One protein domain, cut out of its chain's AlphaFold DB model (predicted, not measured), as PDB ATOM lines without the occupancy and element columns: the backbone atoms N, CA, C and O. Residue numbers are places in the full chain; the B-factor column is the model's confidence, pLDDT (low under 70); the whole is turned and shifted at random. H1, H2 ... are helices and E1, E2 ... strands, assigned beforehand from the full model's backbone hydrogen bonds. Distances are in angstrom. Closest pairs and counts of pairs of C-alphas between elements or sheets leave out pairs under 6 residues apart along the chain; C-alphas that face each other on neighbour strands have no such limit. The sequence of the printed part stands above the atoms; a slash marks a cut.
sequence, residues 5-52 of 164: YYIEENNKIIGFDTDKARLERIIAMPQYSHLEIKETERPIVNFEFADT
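Overview. This is residues 5 to 52 of the 164 residues of an uncharacterized protein of Candidatus Melainabacteria bacterium 35_41 (UniProt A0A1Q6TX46). A small, strongly twisted sheet of three antiparallel strands has one short helix, H1, along one face, over E2 and E1. The link from H1 to E3 reaches out at one end of the longest axis, and the unnamed last stretch, residues 41 to 52, makes the other end and folds back on itself in a short pairing. The printed part has 48 residues, with three named strands and one named helix in the order E1, E2, H1, E3 along the chain; the sheet runs E2, E1, E3. The class is mixed, helices and strands, with 23 residues in named elements, under half of those printed. The whole is compact, with a radius of gyration of the C-alphas of 10.4 A and spans of 32 by 23 by 15 A.

Along the chain. The inner strand E1, residues 5 to 9, is 14.0 A long from first to last C-alpha and begins at C-alpha 5 at (157.322, -25.285, 146.451). E2, residues 12 to 17, is 14.8 A long and has the most residues of the strands. E3, residues 37 to 40, is 10.1 A long and ends at C-alpha 40 at (157.523, -21.725, 141.295). H1, residues 20 to 27, is 10.7 A long and begins at C-alpha 20 at (159.873, -25.749, 151.694).

Arrangement. E1 and E2 form a hairpin, antiparallel at 158 degrees between their directions, with N 7 and O 15 at 2.8 A and N 14 and O 7 at 2.9 A, both within hydrogen-bond range. E1 and E3 are antiparallel at 123 degrees; the facing C-alphas 5 and 39 are 4.7 A apart, and N 38 and O 6 are 2.8 A apart, within hydrogen-bond range. The edge strands E2 and E3 are apart. H1 is on the sheet at a height over the sheet of 8.1 A, over E2 and E1, and runs along the strands, at 6 degrees to E1 on the local plane. The closest C-alphas of H1 and E1 are those of Lys 20 and Tyr 5, 5.8 A apart; those of H1 and E3 are Leu 23 and Ile 37, 7.1 A apart. E2, H1 and E3 make a split strand-helix-strand unit, two strands that follow each other among the strands of one sheet with a helix between them along the chain and E1 between them in the sheet, and its crossover is right-handed. In H1, 2 of 4 O i to N i+4 pairs and 3 of 5 O i to N i+3 pairs are within hydrogen-bond range.

Size, cuts and confidence. The two C-alphas farthest apart are those of Pro 30 and Thr 52, 32.1 A. The printed part has no cut. The links E1 to E2 and E2 to H1 are tight, and that from H1 to E3 is short, with 9 residues. After E3, residues 44 to 45 pair antiparallel with residues 48 to 49. The mean pLDDT of the printed part is 92.4, and no printed residue is under 70.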
ATOM      1  N   TYR A   5     156.464 -24.125 146.636       94.81
ATOM      2  CA  TYR A   5     157.322 -25.285 146.451       94.81
ATOM      3  C   TYR A   5     156.438 -26.474 146.095       94.81
ATOM      4  O   TYR A   5     155.310 -26.573 146.586       94.81
ATOM      5  N   TYR A   6     156.923 -27.381 145.254       96.06
ATOM      6  CA  TYR A   6     156.168 -28.574 144.888       96.06
ATOM      7  C   TYR A   6     157.066 -29.753 144.527       96.06
ATOM      8  O   TYR A   6     158.228 -29.585 144.171       96.06
ATOM      9  N   ILE A   7     156.505 -30.953 144.632       95.38
ATOM     10  CA  ILE A   7     157.113 -32.217 144.227       95.38
ATOM     11  C   ILE A   7     156.236 -32.804 143.125       95.38
ATOM     12  O   ILE A   7     155.003 -32.787 143.217       95.38
ATOM     13  N   GLU A   8     156.872 -33.328 142.086       94.25
ATOM     14  CA  GLU A   8     156.206 -33.859 140.905       94.25
ATOM     15  C   GLU A   8     156.715 -35.261 140.589       94.25
ATOM     16  O   GLU A   8     157.921 -35.501 140.577       94.25
ATOM     17  N   GLU A   9     155.798 -36.172 140.290       93.56
ATOM     18  CA  GLU A   9     156.099 -37.529 139.849       93.56
ATOM     19  C   GLU A   9     155.162 -37.889 138.690       93.56
ATOM     20  O   GLU A   9     153.963 -37.615 138.745       93.56
ATOM     21  N   ASN A  10     155.694 -38.475 137.612       91.75
ATOM     22  CA  ASN A  10     154.919 -38.840 136.414       91.75
ATOM     23  C   ASN A  10     154.067 -37.683 135.842       91.75
ATOM     24  O   ASN A  10     152.902 -37.878 135.488       91.75
ATOM     25  N   ASN A  11     154.646 -36.479 135.761       88.75
ATOM     26  CA  ASN A  11     153.990 -35.240 135.317       88.75
ATOM     27  C   ASN A  11     152.758 -34.828 136.149       88.75
ATOM     28  O   ASN A  11     151.846 -34.170 135.644       88.75
ATOM     29  N   LYS A  12     152.690 -35.244 137.421       92.19
ATOM     30  CA  LYS A  12     151.631 -34.866 138.362       92.19
ATOM     31  C   LYS A  12     152.233 -34.294 139.629       92.19
ATOM     32  O   LYS A  12     153.173 -34.861 140.184       92.19
ATOM     33  N   ILE A  13     151.668 -33.191 140.112       94.38
ATOM     34  CA  ILE A  13     152.035 -32.646 141.420       94.38
ATOM     35  C   ILE A  13     151.516 -33.622 142.478       94.38
ATOM     36  O   ILE A  13     150.329 -33.930 142.512       94.38
ATOM     37  N   ILE A  14     152.401 -34.117 143.337       93.50
ATOM     38  CA  ILE A  14     152.045 -35.049 144.421       93.50
ATOM     39  C   ILE A  14     152.143 -34.399 145.805       93.50
ATOM     40  O   ILE A  14     151.657 -34.943 146.792       93.50
ATOM     41  N   GLY A  15     152.746 -33.214 145.879       93.31
ATOM     42  CA  GLY A  15     152.835 -32.405 147.085       93.31
ATOM     43  C   GLY A  15     153.185 -30.969 146.729       93.31
ATOM     44  O   GLY A  15     153.970 -30.736 145.815       93.31
ATOM     45  N   PHE A  16     152.601 -30.005 147.432       94.81
ATOM     46  CA  PHE A  16     152.940 -28.593 147.296       94.81
ATOM     47  C   PHE A  16     152.725 -27.878 148.630       94.81
ATOM     48  O   PHE A  16     151.839 -28.252 149.396       94.81
ATOM     49  N   ASP A  17     153.541 -26.869 148.918       94.44
ATOM     50  CA  ASP A  17     153.385 -26.006 150.089       94.44
ATOM     51  C   ASP A  17     154.062 -24.649 149.827       94.44
ATOM     52  O   ASP A  17     154.894 -24.501 148.933       94.44
ATOM     53  N   THR A  18     153.704 -23.636 150.603       93.44
ATOM     54  CA  THR A  18     154.406 -22.346 150.643       93.44
ATOM     55  C   THR A  18     155.688 -22.396 151.483       93.44
ATOM     56  O   THR A  18     156.537 -21.521 151.356       93.44
ATOM     57  N   ASP A  19     155.839 -23.414 152.334       92.88
ATOM     58  CA  ASP A  19     157.002 -23.665 153.185       92.88
ATOM     59  C   ASP A  19     157.766 -24.914 152.713       92.88
ATOM     60  O   ASP A  19     157.306 -26.053 152.853       92.88
ATOM     61  N   LYS A  20     158.978 -24.696 152.193       93.38
ATOM     62  CA  LYS A  20     159.873 -25.749 151.694       93.38
ATOM     63  C   LYS A  20     160.151 -26.838 152.733       93.38
ATOM     64  O   LYS A  20     160.170 -28.016 152.379       93.38
ATOM     65  N   ALA A  21     160.286 -26.480 154.013       92.94
ATOM     66  CA  ALA A  21     160.646 -27.421 155.078       92.94
ATOM     67  C   ALA A  21     159.561 -28.486 155.325       92.94
ATOM     68  O   ALA A  21     159.809 -29.554 155.896       92.94
ATOM     69  N   ARG A  22     158.319 -28.223 154.904       92.38
ATOM     70  CA  ARG A  22     157.244 -29.223 154.926       92.38
ATOM     71  C   ARG A  22     157.439 -30.284 153.855       92.38
ATOM     72  O   ARG A  22     157.243 -31.459 154.149       92.38
ATOM     73  N   LEU A  23     157.874 -29.890 152.661       93.69
ATOM     74  CA  LEU A  23     158.153 -30.820 151.570       93.69
ATOM     75  C   LEU A  23     159.458 -31.588 151.790       93.69
ATOM     76  O   LEU A  23     159.523 -32.767 151.457       93.69
ATOM     77  N   GLU A  24     160.452 -30.978 152.442       93.38
ATOM     78  CA  GLU A  24     161.699 -31.654 152.838       93.38
ATOM     79  C   GLU A  24     161.434 -32.877 153.729       93.38
ATOM     80  O   GLU A  24     162.043 -33.929 153.553       93.38
ATOM     81  N   ARG A  25     160.449 -32.787 154.632       90.50
ATOM     82  CA  ARG A  25     160.012 -33.928 155.455       90.50
ATOM     83  C   ARG A  25     159.366 -35.051 154.643       90.50
ATOM     84  O   ARG A  25     159.432 -36.202 155.063       90.50
ATOM     85  N   ILE A  26     158.745 -34.725 153.510       87.81
ATOM     86  CA  ILE A  26     158.127 -35.709 152.614       87.81
ATOM     87  C   ILE A  26     159.214 -36.431 151.813       87.81
ATOM     88  O   ILE A  26     159.242 -37.659 151.815       87.81
ATOM     89  N   ILE A  27     160.154 -35.697 151.203       92.06
ATOM     90  CA  ILE A  27     161.253 -36.307 150.428       92.06
ATOM     91  C   ILE A  27     162.276 -37.046 151.303       92.06
ATOM     92  O   ILE A  27     163.004 -37.898 150.808       92.06
ATOM     93  N   ALA A  28     162.315 -36.786 152.615       91.00
ATOM     94  CA  ALA A  28     163.126 -37.564 153.555       91.00
ATOM     95  C   ALA A  28     162.644 -39.023 153.711       91.00
ATOM     96  O   ALA A  28     163.378 -39.863 154.235       91.00
ATOM     97  N   MET A  29     161.420 -39.345 153.276       89.25
ATOM     98  CA  MET A  29     160.920 -40.719 153.267       89.25
ATOM     99  C   MET A  29     161.585 -41.514 152.129       89.25
ATOM    100  O   MET A  29     161.622 -41.020 151.001       89.25
ATOM    101  N   PRO A  30     162.041 -42.765 152.356       91.81
ATOM    102  CA  PRO A  30     162.760 -43.545 151.342       91.81
ATOM    103  C   PRO A  30     162.041 -43.629 149.990       91.81
ATOM    104  O   PRO A  30     162.672 -43.502 148.946       91.81
ATOM    105  N   GLN A  31     160.713 -43.766 150.017       89.12
ATOM    106  CA  GLN A  31     159.858 -43.874 148.830       89.12
ATOM    107  C   GLN A  31     159.751 -42.598 147.977       89.12
ATOM    108  O   GLN A  31     159.265 -42.687 146.859       89.12
ATOM    109  N   TYR A  32     160.152 -41.434 148.496       90.50
ATOM    110  CA  TYR A  32     160.113 -40.142 147.794       90.50
ATOM    111  C   TYR A  32     161.498 -39.489 147.697       90.50
ATOM    112  O   TYR A  32     161.620 -38.376 147.195       90.50
ATOM    113  N   SER A  33     162.541 -40.180 148.162       89.69
ATOM    114  CA  SER A  33     163.913 -39.664 148.218       89.69
ATOM    115  C   SER A  33     164.551 -39.429 146.848       89.69
ATOM    116  O   SER A  33     165.514 -38.672 146.744       89.69
ATOM    117  N   HIS A  34     164.009 -40.044 145.791       91.06
ATOM    118  CA  HIS A  34     164.407 -39.807 144.400       91.06
ATOM    119  C   HIS A  34     163.773 -38.554 143.789       91.06
ATOM    120  O   HIS A  34     164.106 -38.208 142.658       91.06
ATOM    121  N   LEU A  35     162.836 -37.908 144.488       93.75
ATOM    122  CA  LEU A  35     162.102 -36.760 143.974       93.75
ATOM    123  C   LEU A  35     162.752 -35.443 144.395       93.75
ATOM    124  O   LEU A  35     163.302 -35.304 145.487       93.75
ATOM    125  N   GLU A  36     162.627 -34.446 143.526       93.75
ATOM    126  CA  GLU A  36     163.173 -33.110 143.749       93.75
ATOM    127  C   GLU A  36     162.068 -32.113 144.108       93.75
ATOM    128  O   GLU A  36     160.977 -32.124 143.528       93.75
ATOM    129  N   ILE A  37     162.372 -31.209 145.044       95.25
ATOM    130  CA  ILE A  37     161.516 -30.056 145.336       95.25
ATOM    131  C   ILE A  37     161.812 -28.970 144.308       95.25
ATOM    132  O   ILE A  37     162.919 -28.434 144.248       95.25
ATOM    133  N   LYS A  38     160.792 -28.615 143.538       94.88
ATOM    134  CA  LYS A  38     160.812 -27.543 142.549       94.88
ATOM    135  C   LYS A  38     160.226 -26.267 143.149       94.88
ATOM    136  O   LYS A  38     159.361 -26.315 144.025       94.88
ATOM    137  N   GLU A  39     160.681 -25.122 142.653       94.88
ATOM    138  CA  GLU A  39     160.206 -23.798 143.063       94.88
ATOM    139  C   GLU A  39     159.406 -23.148 141.937       94.88
ATOM    140  O   GLU A  39     159.732 -23.302 140.759       94.88
ATOM    141  N   THR A  40     158.351 -22.415 142.284       93.56
ATOM    142  CA  THR A  40     157.523 -21.725 141.295       93.56
ATOM    143  C   THR A  40     156.826 -20.504 141.883       93.56
ATOM    144  O   THR A  40     156.559 -20.402 143.083       93.56
ATOM    145  N   GLU A  41     156.511 -19.552 141.015       93.50
ATOM    146  CA  GLU A  41     155.622 -18.432 141.331       93.50
ATOM    147  C   GLU A  41     154.175 -18.715 140.890       93.50
ATOM    148  O   GLU A  41     153.251 -18.004 141.290       93.50
ATOM    149  N   ARG A  42     153.959 -19.786 140.111       92.94
ATOM    150  CA  ARG A  42     152.641 -20.190 139.615       92.94
ATOM    151  C   ARG A  42     151.781 -20.727 140.762       92.94
ATOM    152  O   ARG A  42     152.271 -21.542 141.545       92.94
ATOM    153  N   PRO A  43     150.508 -20.313 140.875       91.81
ATOM    154  CA  PRO A  43     149.618 -20.816 141.911       91.81
ATOM    155  C   PRO A  43     149.318 -22.300 141.695       91.81
ATOM    156  O   PRO A  43     149.023 -22.719 140.578       91.81
ATOM    157  N   ILE A  44     149.355 -23.081 142.775       91.81
ATOM    158  CA  ILE A  44     148.966 -24.495 142.778       91.81
ATOM    159  C   ILE A  44     147.738 -24.650 143.674       91.81
ATOM    160  O   ILE A  44     147.745 -24.205 144.822       91.81
ATOM    161  N   VAL A  45     146.683 -25.267 143.147       89.31
ATOM    162  CA  VAL A  45     145.441 -25.575 143.867       89.31
ATOM    163  C   VAL A  45     145.009 -26.980 143.476       89.31
ATOM    164  O   VAL A  45     145.030 -27.324 142.298       89.31
ATOM    165  N   ASN A  46     144.618 -27.802 144.453       89.25
ATOM    166  CA  ASN A  46     144.203 -29.191 144.220       89.25
ATOM    167  C   ASN A  46     145.202 -29.986 143.358       89.25
ATOM    168  O   ASN A  46     144.791 -30.746 142.487       89.25
ATOM    169  N   PHE A  47     146.505 -29.811 143.609       91.75
ATOM    170  CA  PHE A  47     147.584 -30.494 142.878       91.75
ATOM    171  C   PHE A  47     147.651 -30.166 141.369       91.75
ATOM    172  O   PHE A  47     148.245 -30.907 140.591       91.75
ATOM    173  N   GLU A  48     147.089 -29.033 140.947       92.00
ATOM    174  CA  GLU A  48     147.138 -28.535 139.571       92.00
ATOM    175  C   GLU A  48     147.592 -27.067 139.561       92.00
ATOM    176  O   GLU A  48     147.363 -26.319 140.518       92.00
ATOM    177  N   PHE A  49     148.244 -26.628 138.483       92.81
ATOM    178  CA  PHE A  49     148.572 -25.214 138.305       92.81
ATOM    179  C   PHE A  49     147.304 -24.419 137.975       92.81
ATOM    180  O   PHE A  49     146.703 -24.609 136.921       92.81
ATOM    181  N   ALA A  50     146.915 -23.506 138.861       90.50
ATOM    182  CA  ALA A  50     145.638 -22.798 138.778       90.50
ATOM    183  C   ALA A  50     145.621 -21.650 137.749       90.50
ATOM    184  O   ALA A  50     144.579 -21.048 137.485       90.50
ATOM    185  N   ASP A  51     146.774 -21.316 137.171       89.94
ATOM    186  CA  ASP A  51     146.916 -20.288 136.141       89.94
ATOM    187  C   ASP A  51     146.685 -20.813 134.714       89.94
ATOM    188  O   ASP A  51     146.530 -19.995 133.800       89.94
ATOM    189  N   THR A  52     146.603 -22.134 134.516       90.31
ATOM    190  CA  THR A  52     146.366 -22.738 133.199       90.31
ATOM    191  C   THR A  52     144.934 -22.523 132.723       90.31
ATOM    192  O   THR A  52     143.985 -22.451 133.511       90.31
TER     193      THR A  52